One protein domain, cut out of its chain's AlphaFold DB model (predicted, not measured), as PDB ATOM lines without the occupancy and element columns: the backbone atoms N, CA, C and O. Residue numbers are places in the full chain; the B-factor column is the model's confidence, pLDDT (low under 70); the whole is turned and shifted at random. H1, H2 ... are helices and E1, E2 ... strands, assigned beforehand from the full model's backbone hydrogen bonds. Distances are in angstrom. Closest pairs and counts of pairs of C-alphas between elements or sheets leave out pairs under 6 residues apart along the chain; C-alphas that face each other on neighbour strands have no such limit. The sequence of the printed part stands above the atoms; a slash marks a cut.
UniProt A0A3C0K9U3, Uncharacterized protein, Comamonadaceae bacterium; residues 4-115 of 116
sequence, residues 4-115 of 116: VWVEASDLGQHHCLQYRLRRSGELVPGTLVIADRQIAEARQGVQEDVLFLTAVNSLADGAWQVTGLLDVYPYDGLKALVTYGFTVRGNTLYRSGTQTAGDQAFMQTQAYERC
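What this domain is: This is residues 4 to 115 of the 116 residues of an uncharacterized protein of Comamonadaceae bacterium (UniProt A0A3C0K9U3). What is the overall shape? It is a closed barrel of eight strands, E1 to E8 round the ring in chain order, with one helix, H1, packed on its outside along E1. What makes it up? The printed part has 112 residues, in the order E1, H1, then E2 to E8, and is mostly strand. E2 to E8 form a meander, each strand the antiparallel neighbour of the one before. How large is it? It is compact, with a radius of gyration of the C-alphas of 14.2 A and spans of 41 by 37 by 28 A.

Where its parts are: Where does each element lie? E1 is residues 4 to 7, from C-alpha 4 at (-126.363, 476.776, -24.727); H1 is 10 to 21, 17.1 A; E2 is 31 to 34 and E3 38 to 43. Which strands are long? E4, 47 to 60, spans 32.9 A; E5, 63 to 72, 25.0 A; E6, 80 to 89, 28.3 A; E7, 92 to 101, 27.1 A; E8, 104 to 114, 31.8 A, ending at (-128.309, 471.110, -23.558). Do any bend? E4 bends by 75 degrees at residue 54, E5 by 67 at 69 and E7 by 51 at 98.

How they stand to each other: How does the ring close? E8 and E1 are antiparallel, with N 6 and O 113 2.9 A apart; E1 and E2 have N 5 and O 32 at 2.8 A. Where is H1? It is outside the barrel, over E1, at a height over the sheet of 8.4 A; the closest C-alphas are those of Val 6 and Gly 12, 4.9 A. Every O i to N i+4 pair in H1 is within hydrogen-bond range. How do the longest strands pair? The hairpin E4 and E5 has N 57 and O 65 at 2.8 A.

The domain as a whole: Is it complete? The printed part has no cut and no long link. Where is confidence low? Residues 23 to 26 and 44 to 46 are under 70.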
ATOM      1  N   VAL A   4    -127.563 476.997 -25.531       92.50
ATOM      2  CA  VAL A   4    -126.363 476.776 -24.727       92.50
ATOM      3  C   VAL A   4    -126.196 475.284 -24.508       92.50
ATOM      4  O   VAL A   4    -127.131 474.584 -24.111       92.50
ATOM      5  N   TRP A   5    -124.996 474.809 -24.783       94.56
ATOM      6  CA  TRP A   5    -124.615 473.417 -24.672       94.56
ATOM      7  C   TRP A   5    -123.359 473.318 -23.814       94.56
ATOM      8  O   TRP A   5    -122.528 474.222 -23.811       94.56
ATOM      9  N   VAL A   6    -123.227 472.232 -23.074       93.50
ATOM     10  CA  VAL A   6    -122.045 471.916 -22.266       93.50
ATOM     11  C   VAL A   6    -121.545 470.546 -22.663       93.50
ATOM     12  O   VAL A   6    -122.341 469.725 -23.104       93.50
ATOM     13  N   GLU A   7    -120.246 470.290 -22.552       92.31
ATOM     14  CA  GLU A   7    -119.707 468.953 -22.816       92.31
ATOM     15  C   GLU A   7    -120.481 467.888 -22.017       92.31
ATOM     16  O   GLU A   7    -120.855 468.119 -20.867       92.31
ATOM     17  N   ALA A   8    -120.750 466.733 -22.627       92.88
ATOM     18  CA  ALA A   8    -121.460 465.629 -21.986       92.88
ATOM     19  C   ALA A   8    -120.562 464.925 -20.946       92.88
ATOM     20  O   ALA A   8    -120.033 463.839 -21.185       92.88
ATOM     21  N   SER A   9    -120.351 465.583 -19.806       91.25
ATOM     22  CA  SER A   9    -119.519 465.138 -18.687       91.25
ATOM     23  C   SER A   9    -120.007 465.738 -17.361       91.25
ATOM     24  O   SER A   9    -120.713 466.750 -17.348       91.25
ATOM     25  N   ASP A  10    -119.582 465.165 -16.230       91.25
ATOM     26  CA  ASP A  10    -119.886 465.704 -14.892       91.25
ATOM     27  C   ASP A  10    -119.405 467.160 -14.737       91.25
ATOM     28  O   ASP A  10    -120.073 468.004 -14.133       91.25
ATOM     29  N   LEU A  11    -118.256 467.481 -15.341       89.88
ATOM     30  CA  LEU A  11    -117.721 468.839 -15.372       89.88
ATOM     31  C   LEU A  11    -118.614 469.776 -16.202       89.88
ATOM     32  O   LEU A  11    -118.874 470.905 -15.787       89.88
ATOM     33  N   GLY A  12    -119.137 469.310 -17.338       89.50
ATOM     34  CA  GLY A  12    -120.084 470.070 -18.151       89.50
ATOM     35  C   GLY A  12    -121.379 470.395 -17.407       89.50
ATOM     36  O   GLY A  12    -121.858 471.530 -17.469       89.50
ATOM     37  N   GLN A  13    -121.908 469.461 -16.613       90.06
ATOM     38  CA  GLN A  13    -123.070 469.731 -15.756       90.06
ATOM     39  C   GLN A  13    -122.776 470.827 -14.724       90.06
ATOM     40  O   GLN A  13    -123.604 471.719 -14.508       90.06
ATOM     41  N   HIS A  14    -121.576 470.823 -14.137       90.25
ATOM     42  CA  HIS A  14    -121.134 471.901 -13.255       90.25
ATOM     43  C   HIS A  14    -121.061 473.252 -13.989       90.25
ATOM     44  O   HIS A  14    -121.566 474.255 -13.479       90.25
ATOM     45  N   HIS A  15    -120.510 473.284 -15.207       88.94
ATOM     46  CA  HIS A  15    -120.483 474.493 -16.038       88.94
ATOM     47  C   HIS A  15    -121.888 475.001 -16.378       88.94
ATOM     48  O   HIS A  15    -122.119 476.208 -16.354       88.94
ATOM     49  N   CYS A  16    -122.855 474.111 -16.622       90.00
ATOM     50  CA  CYS A  16    -124.239 474.515 -16.859       90.00
ATOM     51  C   CYS A  16    -124.850 475.202 -15.629       90.00
ATOM     52  O   CYS A  16    -125.457 476.267 -15.749       90.00
ATOM     53  N   LEU A  17    -124.644 474.654 -14.427       89.50
ATOM     54  CA  LEU A  17    -125.094 475.300 -13.191       89.50
ATOM     55  C   LEU A  17    -124.452 476.681 -13.013       89.50
ATOM     56  O   LEU A  17    -125.150 477.647 -12.709       89.50
ATOM     57  N   GLN A  18    -123.144 476.799 -13.254       87.50
ATOM     58  CA  GLN A  18    -122.447 478.085 -13.202       87.50
ATOM     59  C   GLN A  18    -123.007 479.087 -14.217       87.50
ATOM     60  O   GLN A  18    -123.244 480.239 -13.859       87.50
ATOM     61  N   TYR A  19    -123.258 478.650 -15.453       86.06
ATOM     62  CA  TYR A  19    -123.838 479.478 -16.510       86.06
ATOM     63  C   TYR A  19    -125.201 480.031 -16.097       86.06
ATOM     64  O   TYR A  19    -125.440 481.226 -16.202       86.06
ATOM     65  N   ARG A  20    -126.067 479.189 -15.530       86.38
ATOM     66  CA  ARG A  20    -127.399 479.606 -15.063       86.38
ATOM     67  C   ARG A  20    -127.359 480.567 -13.877       86.38
ATOM     68  O   ARG A  20    -128.264 481.384 -13.721       86.38
ATOM     69  N   LEU A  21    -126.348 480.450 -13.016       85.50
ATOM     70  CA  LEU A  21    -126.169 481.331 -11.859       85.50
ATOM     71  C   LEU A  21    -125.584 482.693 -12.253       85.50
ATOM     72  O   LEU A  21    -125.878 483.698 -11.597       85.50
ATOM     73  N   ARG A  22    -124.774 482.752 -13.316       79.69
ATOM     74  CA  ARG A  22    -124.247 484.012 -13.843       79.69
ATOM     75  C   ARG A  22    -125.354 484.761 -14.582       79.69
ATOM     76  O   ARG A  22    -125.874 484.322 -15.596       79.69
ATOM     77  N   ARG A  23    -125.712 485.938 -14.065       63.97
ATOM     78  CA  ARG A  23    -126.634 486.875 -14.734       63.97
ATOM     79  C   ARG A  23    -125.948 487.721 -15.813       63.97
ATOM     80  O   ARG A  23    -126.617 488.524 -16.457       63.97
ATOM     81  N   SER A  24    -124.628 487.601 -15.965       57.91
ATOM     82  CA  SER A  24    -123.854 488.305 -16.986       57.91
ATOM     83  C   SER A  24    -123.884 487.518 -18.295       57.91
ATOM     84  O   SER A  24    -123.791 486.295 -18.287       57.91
ATOM     85  N   GLY A  25    -123.989 488.212 -19.431       61.34
ATOM     86  CA  GLY A  25    -123.890 487.621 -20.774       61.34
ATOM     87  C   GLY A  25    -122.484 487.124 -21.140       61.34
ATOM     88  O   GLY A  25    -122.146 487.082 -22.316       61.34
ATOM     89  N   GLU A  26    -121.660 486.805 -20.142       69.31
ATOM     90  CA  GLU A  26    -120.322 486.252 -20.309       69.31
ATOM     91  C   GLU A  26    -120.415 484.741 -20.508       69.31
ATOM     92  O   GLU A  26    -121.187 484.056 -19.828       69.31
ATOM     93  N   LEU A  27    -119.594 484.199 -21.407       74.50
ATOM     94  CA  LEU A  27    -119.494 482.755 -21.542       74.50
ATOM     95  C   LEU A  27    -118.826 482.129 -20.318       74.50
ATOM     96  O   LEU A  27    -117.813 482.608 -19.806       74.50
ATOM     97  N   VAL A  28    -119.381 481.003 -19.874       80.69
ATOM     98  CA  VAL A  28    -118.741 480.152 -18.867       80.69
ATOM     99  C   VAL A  28    -117.790 479.191 -19.579       80.69
ATOM    100  O   VAL A  28    -118.209 478.570 -20.558       80.69
ATOM    101  N   PRO A  29    -116.533 479.035 -19.125       80.44
ATOM    102  CA  PRO A  29    -115.620 478.039 -19.679       80.44
ATOM    103  C   PRO A  29    -116.277 476.658 -19.795       80.44
ATOM    104  O   PRO A  29    -116.979 476.222 -18.890       80.44
ATOM    105  N   GLY A  30    -116.073 475.984 -20.923       80.75
ATOM    106  CA  GLY A  30    -116.704 474.706 -21.246       80.75
ATOM    107  C   GLY A  30    -118.148 474.807 -21.756       80.75
ATOM    108  O   GLY A  30    -118.805 473.773 -21.888       80.75
ATOM    109  N   THR A  31    -118.651 476.015 -22.045       88.38
ATOM    110  CA  THR A  31    -119.934 476.215 -22.740       88.38
ATOM    111  C   THR A  31    -119.734 476.446 -24.236       88.38
ATOM    112  O   THR A  31    -118.827 477.160 -24.662       88.38
ATOM    113  N   LEU A  32    -120.627 475.851 -25.022       92.56
ATOM    114  CA  LEU A  32    -120.800 476.051 -26.453       92.56
ATOM    115  C   LEU A  32    -122.128 476.783 -26.677       92.56
ATOM    116  O   LEU A  32    -123.207 476.236 -26.435       92.56
ATOM    117  N   VAL A  33    -122.067 478.017 -27.164       92.75
ATOM    118  CA  VAL A  33    -123.242 478.843 -27.453       92.75
ATOM    119  C   VAL A  33    -123.459 478.915 -28.953       92.75
ATOM    120  O   VAL A  33    -122.643 479.449 -29.699       92.75
ATOM    121  N   ILE A  34    -124.593 478.382 -29.404       94.12
ATOM    122  CA  ILE A  34    -124.992 478.374 -30.812       94.12
ATOM    123  C   ILE A  34    -126.064 479.440 -31.027       94.12
ATOM    124  O   ILE A  34    -127.216 479.268 -30.609       94.12
ATOM    125  N   ALA A  35    -125.688 480.513 -31.718       92.00
ATOM    126  CA  ALA A  35    -126.556 481.617 -32.107       92.00
ATOM    127  C   ALA A  35    -126.837 481.608 -33.623       92.00
ATOM    128  O   ALA A  35    -126.430 480.703 -34.351       92.00
ATOM    129  N   ASP A  36    -127.559 482.618 -34.113       89.69
ATOM    130  CA  ASP A  36    -127.990 482.692 -35.517       89.69
ATOM    131  C   ASP A  36    -126.834 482.871 -36.502       89.69
ATOM    132  O   ASP A  36    -126.898 482.375 -37.624       89.69
ATOM    133  N   ARG A  37    -125.798 483.605 -36.089       91.69
ATOM    134  CA  ARG A  37    -124.693 484.031 -36.961       91.69
ATOM    135  C   ARG A  37    -123.320 483.571 -36.493       91.69
ATOM    136  O   ARG A  37    -122.345 483.765 -37.213       91.69
ATOM    137  N   GLN A  38    -123.240 482.982 -35.306       93.69
ATOM    138  CA  GLN A  38    -121.981 482.533 -34.733       93.69
ATOM    139  C   GLN A  38    -122.182 481.344 -33.804       93.69
ATOM    140  O   GLN A  38    -123.253 481.168 -33.213       93.69
ATOM    141  N   ILE A  39    -121.122 480.561 -33.662       94.50
ATOM    142  CA  ILE A  39    -120.972 479.572 -32.604       94.50
ATOM    143  C   ILE A  39    -119.767 480.001 -31.784       94.50
ATOM    144  O   ILE A  39    -118.697 480.190 -32.350       94.50
ATOM    145  N   ALA A  40    -119.952 480.174 -30.484       92.00
ATOM    146  CA  ALA A  40    -118.882 480.559 -29.582       92.00
ATOM    147  C   ALA A  40    -118.621 479.447 -28.567       92.00
ATOM    148  O   ALA A  40    -119.563 478.838 -28.056       92.00
ATOM    149  N   GLU A  41    -117.354 479.155 -28.304       89.31
ATOM    150  CA  GLU A  41    -116.930 478.134 -27.351       89.31
ATOM    151  C   GLU A  41    -115.909 478.738 -26.393       89.31
ATOM    152  O   GLU A  41    -114.827 479.158 -26.801       89.31
ATOM    153  N   ALA A  42    -116.248 478.774 -25.107       83.12
ATOM    154  CA  ALA A  42    -115.316 479.237 -24.091       83.12
ATOM    155  C   ALA A  42    -114.389 478.091 -23.679       83.12
ATOM    156  O   ALA A  42    -114.833 477.076 -23.139       83.12
ATOM    157  N   ARG A  43    -113.086 478.262 -23.882       74.88
ATOM    158  CA  ARG A  43    -112.049 477.361 -23.375       74.88
ATOM    159  C   ARG A  43    -111.662 477.734 -21.942       74.88
ATOM    160  O   ARG A  43    -112.017 478.799 -21.425       74.88
ATOM    161  N   GLN A  44    -110.953 476.830 -21.261       66.00
ATOM    162  CA  GLN A  44    -110.435 477.100 -19.916       66.00
ATOM    163  C   GLN A  44    -109.616 478.406 -19.914       66.00
ATOM    164  O   GLN A  44    -108.746 478.589 -20.759       66.00
ATOM    165  N   GLY A  45    -109.911 479.316 -18.975       61.97
ATOM    166  CA  GLY A  45    -109.223 480.611 -18.857       61.97
ATOM    167  C   GLY A  45    -109.918 481.825 -19.494       61.97
ATOM    168  O   GLY A  45    -109.256 482.838 -19.685       61.97
ATOM    169  N   VAL A  46    -111.229 481.760 -19.787       60.19
ATOM    170  CA  VAL A  46    -112.030 482.861 -20.397       60.19
ATOM    171  C   VAL A  46    -111.556 483.236 -21.813       60.19
ATOM    172  O   VAL A  46    -111.783 484.335 -22.304       60.19
ATOM    173  N   GLN A  47    -110.890 482.301 -22.486       73.81
ATOM    174  CA  GLN A  47    -110.515 482.423 -23.890       73.81
ATOM    175  C   GLN A  47    -111.657 481.878 -24.739       73.81
ATOM    176  O   GLN A  47    -112.210 480.827 -24.417       73.81
ATOM    177  N   GLU A  48    -112.029 482.588 -25.794       81.94
ATOM    178  CA  GLU A  48    -113.202 482.264 -26.600       81.94
ATOM    179  C   GLU A  48    -112.774 481.976 -28.038       81.94
ATOM    180  O   GLU A  48    -112.050 482.757 -28.656       81.94
ATOM    181  N   ASP A  49    -113.220 480.838 -28.558       88.81
ATOM    182  CA  ASP A  49    -113.177 480.568 -29.985       88.81
ATOM    183  C   ASP A  49    -114.522 480.975 -30.571       88.81
ATOM    184  O   ASP A  49    -115.575 480.560 -30.078       88.81
ATOM    185  N   VAL A  50    -114.499 481.753 -31.648       91.38
ATOM    186  CA  VAL A  50    -115.710 482.189 -32.339       91.38
ATOM    187  C   VAL A  50    -115.678 481.685 -33.771       91.38
ATOM    188  O   VAL A  50    -114.801 482.012 -34.563       91.38
ATOM    189  N   LEU A  51    -116.680 480.893 -34.127       94.19
ATOM    190  CA  LEU A  51    -116.953 480.484 -35.493       94.19
ATOM    191  C   LEU A  51    -118.012 481.412 -36.092       94.19
ATOM    192  O   LEU A  51    -119.198 481.296 -35.775       94.19
ATOM    193  N   PHE A  52    -117.599 482.299 -36.994       95.25
ATOM    194  CA  PHE A  52    -118.512 483.156 -37.749       95.25
ATOM    195  C   PHE A  52    -119.139 482.368 -38.897       95.25
ATOM    196  O   PHE A  52    -118.438 481.922 -39.807       95.25
ATOM    197  N   LEU A  53    -120.458 482.186 -38.861       96.25
ATOM    198  CA  LEU A  53    -121.156 481.314 -39.804       96.25
ATOM    199  C   LEU A  53    -121.206 481.942 -41.198       96.25
ATOM    200  O   LEU A  53    -121.692 483.060 -41.370       96.25
ATOM    201  N   THR A  54    -120.742 481.194 -42.197       96.94
ATOM    202  CA  THR A  54    -120.826 481.577 -43.615       96.94
ATOM    203  C   THR A  54    -121.875 480.762 -44.360       96.94
ATOM    204  O   THR A  54    -122.512 481.283 -45.273       96.94
ATOM    205  N   ALA A  55    -122.094 479.507 -43.959       96.38
ATOM    206  CA  ALA A  55    -123.130 478.648 -44.516       96.38
ATOM    207  C   ALA A  55    -123.665 477.661 -43.470       96.38
ATOM    208  O   ALA A  55    -122.915 477.117 -42.658       96.38
ATOM    209  N   VAL A  56    -124.974 477.404 -43.523       95.62
ATOM    210  CA  VAL A  56    -125.652 476.377 -42.724       95.62
ATOM    211  C   VAL A  56    -126.576 475.599 -43.652       95.62
ATOM    212  O   VAL A  56    -127.600 476.116 -44.090       95.62
ATOM    213  N   ASN A  57    -126.212 474.354 -43.942       96.19
ATOM    214  CA  ASN A  57    -126.964 473.470 -44.824       96.19
ATOM    215  C   ASN A  57    -127.663 472.396 -43.987       96.19
ATOM    216  O   ASN A  57    -127.014 471.658 -43.246       96.19
ATOM    217  N   SER A  58    -128.987 472.294 -44.099       95.06
ATOM    218  CA  SER A  58    -129.743 471.195 -43.486       95.06
ATOM    219  C   SER A  58    -129.522 469.914 -44.291       95.06
ATOM    220  O   SER A  58    -129.667 469.941 -45.510       95.06
ATOM    221  N   LEU A  59    -129.177 468.807 -43.627       93.06
ATOM    222  CA  LEU A  59    -128.931 467.515 -44.287       93.06
ATOM    223  C   LEU A  59    -130.121 466.559 -44.134       93.06
ATOM    224  O   LEU A  59    -130.589 465.982 -45.109       93.06
ATOM    225  N   ALA A  60    -130.605 466.403 -42.904       90.25
ATOM    226  CA  ALA A  60    -131.747 465.576 -42.520       90.25
ATOM    227  C   ALA A  60    -132.345 466.133 -41.217       90.25
ATOM    228  O   ALA A  60    -131.788 467.069 -40.634       90.25
ATOM    229  N   ASP A  61    -133.447 465.559 -40.734       90.19
ATOM    230  CA  ASP A  61    -134.063 465.990 -39.477       90.19
ATOM    231  C   ASP A  61    -133.062 465.936 -38.318       90.19
ATOM    232  O   ASP A  61    -132.514 464.889 -37.969       90.19
ATOM    233  N   GLY A  62    -132.805 467.106 -37.731       93.38
ATOM    234  CA  GLY A  62    -131.859 467.250 -36.632       93.38
ATOM    235  C   GLY A  62    -130.384 467.225 -37.039       93.38
ATOM    236  O   GLY A  62    -129.556 467.149 -36.137       93.38
ATOM    237  N   ALA A  63    -130.029 467.300 -38.327       96.25
ATOM    238  CA  ALA A  63    -128.641 467.292 -38.795       96.25
ATOM    239  C   ALA A  63    -128.311 468.463 -39.738       96.25
ATOM    240  O   ALA A  63    -129.042 468.753 -40.687       96.25
ATOM    241  N   TRP A  64    -127.161 469.097 -39.508       96.44
ATOM    242  CA  TRP A  64    -126.674 470.258 -40.252       96.44
ATOM    243  C   TRP A  64    -125.200 470.107 -40.609       96.44
ATOM    244  O   TRP A  64    -124.402 469.629 -39.807       96.44
ATOM    245  N   GLN A  65    -124.825 470.590 -41.786       96.81
ATOM    246  CA  GLN A  65    -123.449 470.941 -42.099       96.81
ATOM    247  C   GLN A  65    -123.287 472.448 -41.905       96.81
ATOM    248  O   GLN A  65    -124.052 473.238 -42.459       96.81
ATOM    249  N   VAL A  66    -122.304 472.844 -41.108       96.88
ATOM    250  CA  VAL A  66    -122.038 474.237 -40.756       96.88
ATOM    251  C   VAL A  66    -120.633 474.589 -41.209       96.88
ATOM    252  O   VAL A  66    -119.677 473.933 -40.805       96.88
ATOM    253  N   THR A  67    -120.509 475.638 -42.012       97.06
ATOM    254  CA  THR A  67    -119.222 476.186 -42.443       97.06
ATOM    255  C   THR A  67    -119.079 477.600 -41.896       97.06
ATOM    256  O   THR A  67    -120.040 478.376 -41.884       97.06
ATOM    257  N   GLY A  68    -117.881 477.939 -41.430       96.38
ATOM    258  CA  GLY A  68    -117.607 479.261 -40.891       96.38
ATOM    259  C   GLY A  68    -116.127 479.603 -40.831       96.38
ATOM    260  O   GLY A  68    -115.261 478.749 -41.018       96.38
ATOM    261  N   LEU A  69    -115.858 480.880 -40.574       95.81
ATOM    262  CA  LEU A  69    -114.522 481.392 -40.299       95.81
ATOM    263  C   LEU A  69    -114.254 481.260 -38.804       95.81
ATOM    264  O   LEU A  69    -114.901 481.932 -38.002       95.81
ATOM    265  N   LEU A  70    -113.337 480.366 -38.448       93.25
ATOM    266  CA  LEU A  70    -112.916 480.137 -37.078       93.25
ATOM    267  C   LEU A  70    -111.873 481.178 -36.679       93.25
ATOM    268  O   LEU A  70    -110.825 481.301 -37.319       93.25
ATOM    269  N   ASP A  71    -112.185 481.894 -35.610       91.31
ATOM    270  CA  ASP A  71    -111.333 482.860 -34.944       91.31
ATOM    271  C   ASP A  71    -110.991 482.337 -33.550       91.31
ATOM    272  O   ASP A  71    -111.887 482.068 -32.754       91.31
ATOM    273  N   VAL A  72    -109.705 482.142 -33.277       87.81
ATOM    274  CA  VAL A  72    -109.213 481.516 -32.040       87.81
ATOM    275  C   VAL A  72    -108.453 482.565 -31.249       87.81
ATOM    276  O   VAL A  72    -107.534 483.187 -31.791       87.81
ATOM    277  N   TYR A  73    -108.806 482.759 -29.977       82.31
ATOM    278  CA  TYR A  73    -108.062 483.645 -29.078       82.31
ATOM    279  C   TYR A  73    -106.569 483.246 -29.037       82.31
ATOM    280  O   TYR A  73    -106.270 482.054 -28.918       82.31
ATOM    281  N   PRO A  74    -105.607 484.191 -29.102       84.00
ATOM    282  CA  PRO A  74    -105.730 485.651 -28.946       84.00
ATOM    283  C   PRO A  74    -106.151 486.461 -30.188       84.00
ATOM    284  O   PRO A  74    -106.050 487.680 -30.165       84.00
ATOM    285  N   TYR A  75    -106.669 485.831 -31.247       81.50
ATOM    286  CA  TYR A  75    -107.120 486.480 -32.495       81.50
ATOM    287  C   TYR A  75    -106.002 487.093 -33.351       81.50
ATOM    288  O   TYR A  75    -106.265 487.841 -34.293       81.50
ATOM    289  N   ASP A  76    -104.754 486.724 -33.073       81.44
ATOM    290  CA  ASP A  76    -103.572 487.221 -33.788       81.44
ATOM    291  C   ASP A  76    -103.312 486.475 -35.114       81.44
ATOM    292  O   ASP A  76    -102.462 486.868 -35.914       81.44
ATOM    293  N   GLY A  77    -104.025 485.368 -35.348       81.50
ATOM    294  CA  GLY A  77    -103.865 484.498 -36.512       81.50
ATOM    295  C   GLY A  77    -104.857 484.770 -37.647       81.50
ATOM    296  O   GLY A  77    -105.899 485.403 -37.477       81.50
ATOM    297  N   LEU A  78    -104.553 484.228 -38.830       86.38
ATOM    298  CA  LEU A  78    -105.519 484.185 -39.929       86.38
ATOM    299  C   LEU A  78    -106.694 483.277 -39.561       86.38
ATOM    300  O   LEU A  78    -106.501 482.155 -39.093       86.38
ATOM    301  N   LYS A  79    -107.913 483.749 -39.841       91.31
ATOM    302  CA  LYS A  79    -109.123 482.950 -39.646       91.31
ATOM    303  C   LYS A  79    -109.108 481.758 -40.593       91.31
ATOM    304  O   LYS A  79    -108.871 481.917 -41.792       91.31
ATOM    305  N   ALA A  80    -109.395 480.579 -40.062       91.12
ATOM    306  CA  ALA A  80    -109.464 479.360 -40.852       91.12
ATOM    307  C   ALA A  80    -110.905 479.115 -41.307       91.12
ATOM    308  O   ALA A  80    -111.832 479.193 -40.505       91.12
ATOM    309  N   LEU A  81    -111.109 478.783 -42.583       94.31
ATOM    310  CA  LEU A  81    -112.400 478.271 -43.034       94.31
ATOM    311  C   LEU A  81    -112.530 476.814 -42.578       94.31
ATOM    312  O   LEU A  81    -111.760 475.962 -43.018       94.31
ATOM    313  N   VAL A  82    -113.502 476.531 -41.713       94.25
ATOM    314  CA  VAL A  82    -113.749 475.186 -41.177       94.25
ATOM    315  C   VAL A  82    -115.182 474.748 -41.444       94.25
ATOM    316  O   VAL A  82    -116.096 475.572 -41.522       94.25
ATOM    317  N   THR A  83    -115.375 473.435 -41.557       95.81
ATOM    318  CA  THR A  83    -116.690 472.811 -41.722       95.81
ATOM    319  C   THR A  83    -116.891 471.751 -40.649       95.81
ATOM    320  O   THR A  83    -116.057 470.862 -40.484       95.81
ATOM    321  N   TYR A  84    -118.028 471.819 -39.964       96.31
ATOM    322  CA  TYR A  84    -118.460 470.860 -38.956       96.31
ATOM    323  C   TYR A  84    -119.788 470.215 -39.354       96.31
ATOM    324  O   TYR A  84    -120.659 470.852 -39.948       96.31
ATOM    325  N   GLY A  85    -119.962 468.951 -38.987       97.00
ATOM    326  CA  GLY A  85    -121.267 468.307 -38.923       97.00
ATOM    327  C   GLY A  85    -121.866 468.492 -37.532       97.00
ATOM    328  O   GLY A  85    -121.188 468.271 -36.535       97.00
ATOM    329  N   PHE A  86    -123.136 468.867 -37.450       97.12
ATOM    330  CA  PHE A  86    -123.884 468.939 -36.202       97.12
ATOM    331  C   PHE A  86    -125.102 468.033 -36.278       97.12
ATOM    332  O   PHE A  86    -125.845 468.083 -37.251       97.12
ATOM    333  N   THR A  87    -125.337 467.226 -35.247       97.44
ATOM    334  CA  THR A  87    -126.547 466.402 -35.130       97.44
ATOM    335  C   THR A  87    -127.146 466.551 -33.740       97.44
ATOM    336  O   THR A  87    -126.439 466.407 -32.752       97.44
ATOM    337  N   VAL A  88    -128.447 466.809 -33.636       96.69
ATOM    338  CA  VAL A  88    -129.191 466.821 -32.371       96.69
ATOM    339  C   VAL A  88    -130.024 465.548 -32.273       96.69
ATOM    340  O   VAL A  88    -130.829 465.264 -33.158       96.69
ATOM    341  N   ARG A  89    -129.864 464.799 -31.180       94.75
ATOM    342  CA  ARG A  89    -130.712 463.651 -30.823       94.75
ATOM    343  C   ARG A  89    -131.175 463.808 -29.380       94.75
ATOM    344  O   ARG A  89    -130.358 463.804 -28.464       94.75
ATOM    345  N   GLY A  90    -132.482 463.963 -29.174       92.69
ATOM    346  CA  GLY A  90    -133.025 464.270 -27.849       92.69
ATOM    347  C   GLY A  90    -132.428 465.566 -27.292       92.69
ATOM    348  O   GLY A  90    -132.520 466.611 -27.934       92.69
ATOM    349  N   ASN A  91    -131.793 465.484 -26.120       92.94
ATOM    350  CA  ASN A  91    -131.138 466.619 -25.464       92.94
ATOM    351  C   ASN A  91    -129.615 466.683 -25.705       92.94
ATOM    352  O   ASN A  91    -128.923 467.463 -25.050       92.94
ATOM    353  N   THR A  92    -129.103 465.872 -26.635       96.00
ATOM    354  CA  THR A  92    -127.673 465.760 -26.935       96.00
ATOM    355  C   THR A  92    -127.368 466.321 -28.321       96.00
ATOM    356  O   THR A  92    -128.029 465.985 -29.307       96.00
ATOM    357  N   LEU A  93    -126.352 467.172 -28.398       97.25
ATOM    358  CA  LEU A  93    -125.765 467.691 -29.626       97.25
ATOM    359  C   LEU A  93    -124.428 466.993 -29.877       97.25
ATOM    360  O   LEU A  93    -123.560 466.971 -29.015       97.25
ATOM    361  N   TYR A  94    -124.236 466.482 -31.083       96.94
ATOM    362  CA  TYR A  94    -122.976 465.924 -31.553       96.94
ATOM    363  C   TYR A  94    -122.353 466.886 -32.557       96.94
ATOM    364  O   TYR A  94    -123.002 467.231 -33.546       96.94
ATOM    365  N   ARG A  95    -121.111 467.305 -32.312       95.94
ATOM    366  CA  ARG A  95    -120.287 468.073 -33.250       95.94
ATOM    367  C   ARG A  95    -119.206 467.163 -33.805       95.94
ATOM    368  O   ARG A  95    -118.369 466.683 -33.047       95.94
ATOM    369  N   SER A  96    -119.203 466.960 -35.113       96.12
ATOM    370  CA  SER A  96    -118.195 466.185 -35.828       96.12
ATOM    371  C   SER A  96    -117.336 467.104 -36.688       96.12
ATOM    372  O   SER A  96    -117.854 467.982 -37.377       96.12
ATOM    373  N   GLY A  97    -116.025 466.903 -36.669       93.94
ATOM    374  CA  GLY A  97    -115.078 467.658 -37.482       93.94
ATOM    375  C   GLY A  97    -113.842 466.835 -37.806       93.94
ATOM    376  O   GLY A  97    -113.464 465.933 -37.059       93.94
ATOM    377  N   THR A  98    -113.209 467.149 -38.931       90.81
ATOM    378  CA  THR A  98    -111.926 466.545 -39.291       90.81
ATOM    379  C   THR A  98    -110.815 467.202 -38.485       90.81
ATOM    380  O   THR A  98    -110.696 468.426 -38.469       90.81
ATOM    381  N   GLN A  99    -109.991 466.387 -37.837       86.19
ATOM    382  CA  GLN A  99    -108.727 466.808 -37.248       86.19
ATOM    383  C   GLN A  99    -107.573 466.141 -37.978       86.19
ATOM    384  O   GLN A  99    -107.703 465.028 -38.491       86.19
ATOM    385  N   THR A 100    -106.444 466.836 -38.005       85.06
ATOM    386  CA  THR A 100    -105.215 466.355 -38.628       85.06
ATOM    387  C   THR A 100    -104.148 466.216 -37.554       85.06
ATOM    388  O   THR A 100    -103.880 467.166 -36.821       85.06
ATOM    389  N   ALA A 101    -103.540 465.036 -37.461       81.56
ATOM    390  CA  ALA A 101    -102.375 464.778 -36.625       81.56
ATOM    391  C   ALA A 101    -101.286 464.141 -37.498       81.56
ATOM    392  O   ALA A 101    -101.433 463.009 -37.961       81.56
ATOM    393  N   GLY A 102    -100.211 464.888 -37.763       84.75
ATOM    394  CA  GLY A 102     -99.225 464.510 -38.782       84.75
ATOM    395  C   GLY A 102     -99.869 464.427 -40.170       84.75
ATOM    396  O   GLY A 102    -100.640 465.310 -40.540       84.75
ATOM    397  N   ASP A 103     -99.608 463.342 -40.898       89.50
ATOM    398  CA  ASP A 103    -100.171 463.101 -42.238       89.50
ATOM    399  C   ASP A 103    -101.534 462.384 -42.212       89.50
ATOM    400  O   ASP A 103    -102.054 461.971 -43.250       89.50
ATOM    401  N   GLN A 104    -102.128 462.197 -41.030       88.62
ATOM    402  CA  GLN A 104    -103.396 461.490 -40.877       88.62
ATOM    403  C   GLN A 104    -104.531 462.449 -40.536       88.62
ATOM    404  O   GLN A 104    -104.466 463.209 -39.568       88.62
ATOM    405  N   ALA A 105    -105.603 462.368 -41.322       88.50
ATOM    406  CA  ALA A 105    -106.872 463.012 -41.030       88.50
ATOM    407  C   ALA A 105    -107.839 461.991 -40.421       88.50
ATOM    408  O   ALA A 105    -108.046 460.912 -40.980       88.50
ATOM    409  N   PHE A 106    -108.460 462.337 -39.298       92.25
ATOM    410  CA  PHE A 106    -109.484 461.518 -38.659       92.25
ATOM    411  C   PHE A 106    -110.690 462.369 -38.266       92.25
ATOM    412  O   PHE A 106    -110.597 463.581 -38.073       92.25
ATOM    413  N   MET A 107    -111.854 461.729 -38.176       92.94
ATOM    414  CA  MET A 107    -113.082 462.382 -37.731       92.94
ATOM    415  C   MET A 107    -113.143 462.341 -36.205       92.94
ATOM    416  O   MET A 107    -113.185 461.260 -35.621       92.94
ATOM    417  N   GLN A 108    -113.192 463.501 -35.560       94.38
ATOM    418  CA  GLN A 108    -113.497 463.601 -34.137       94.38
ATOM    419  C   GLN A 108    -114.968 463.973 -33.969       94.38
ATOM    420  O   GLN A 108    -115.471 464.841 -34.677       94.38
ATOM    421  N   THR A 109    -115.654 463.324 -33.027       95.19
ATOM    422  CA  THR A 109    -117.012 463.702 -32.622       95.19
ATOM    423  C   THR A 109    -117.035 464.013 -31.135       95.19
ATOM    424  O   THR A 109    -116.639 463.181 -30.325       95.19
ATOM    425  N   GLN A 110    -117.506 465.205 -30.788       94.31
ATOM    426  CA  GLN A 110    -117.730 465.652 -29.418       94.31
ATOM    427  C   GLN A 110    -119.228 465.675 -29.131       94.31
ATOM    428  O   GLN A 110    -120.025 466.055 -29.993       94.31
ATOM    429  N   ALA A 111    -119.603 465.258 -27.925       95.69
ATOM    430  CA  ALA A 111    -120.981 465.251 -27.462       95.69
ATOM    431  C   ALA A 111    -121.196 466.358 -26.427       95.69
ATOM    432  O   ALA A 111    -120.377 466.560 -25.533       95.69
ATOM    433  N   TYR A 112    -122.328 467.037 -26.547       95.56
ATOM    434  CA  TYR A 112    -122.751 468.103 -25.662       95.56
ATOM    435  C   TYR A 112    -124.179 467.856 -25.192       95.56
ATOM    436  O   TYR A 112    -125.023 467.401 -25.964       95.56
ATOM    437  N   GLU A 113    -124.481 468.214 -23.957       95.81
ATOM    438  CA  GLU A 113    -125.831 468.233 -23.411       95.81
ATOM    439  C   GLU A 113    -126.370 469.657 -23.393       95.81
ATOM    440  O   GLU A 113    -125.639 470.631 -23.194       95.81
ATOM    441  N   ARG A 114    -127.673 469.799 -23.625       94.94
ATOM    442  CA  ARG A 114    -128.309 471.110 -23.558       94.94
ATOM    443  C   ARG A 114    -128.344 471.601 -22.117       94.94
ATOM    444  O   ARG A 114    -128.881 470.917 -21.245       94.94
ATOM    445  N   CYS A 115    -127.867 472.820 -21.904       91.31
ATOM    446  CA  CYS A 115    -128.053 473.519 -20.645       91.31
ATOM    447  C   CYS A 115    -129.432 474.202 -20.645       91.31
ATOM    448  O   CYS A 115    -129.694 475.065 -21.487       91.31
TER     449      CYS A 115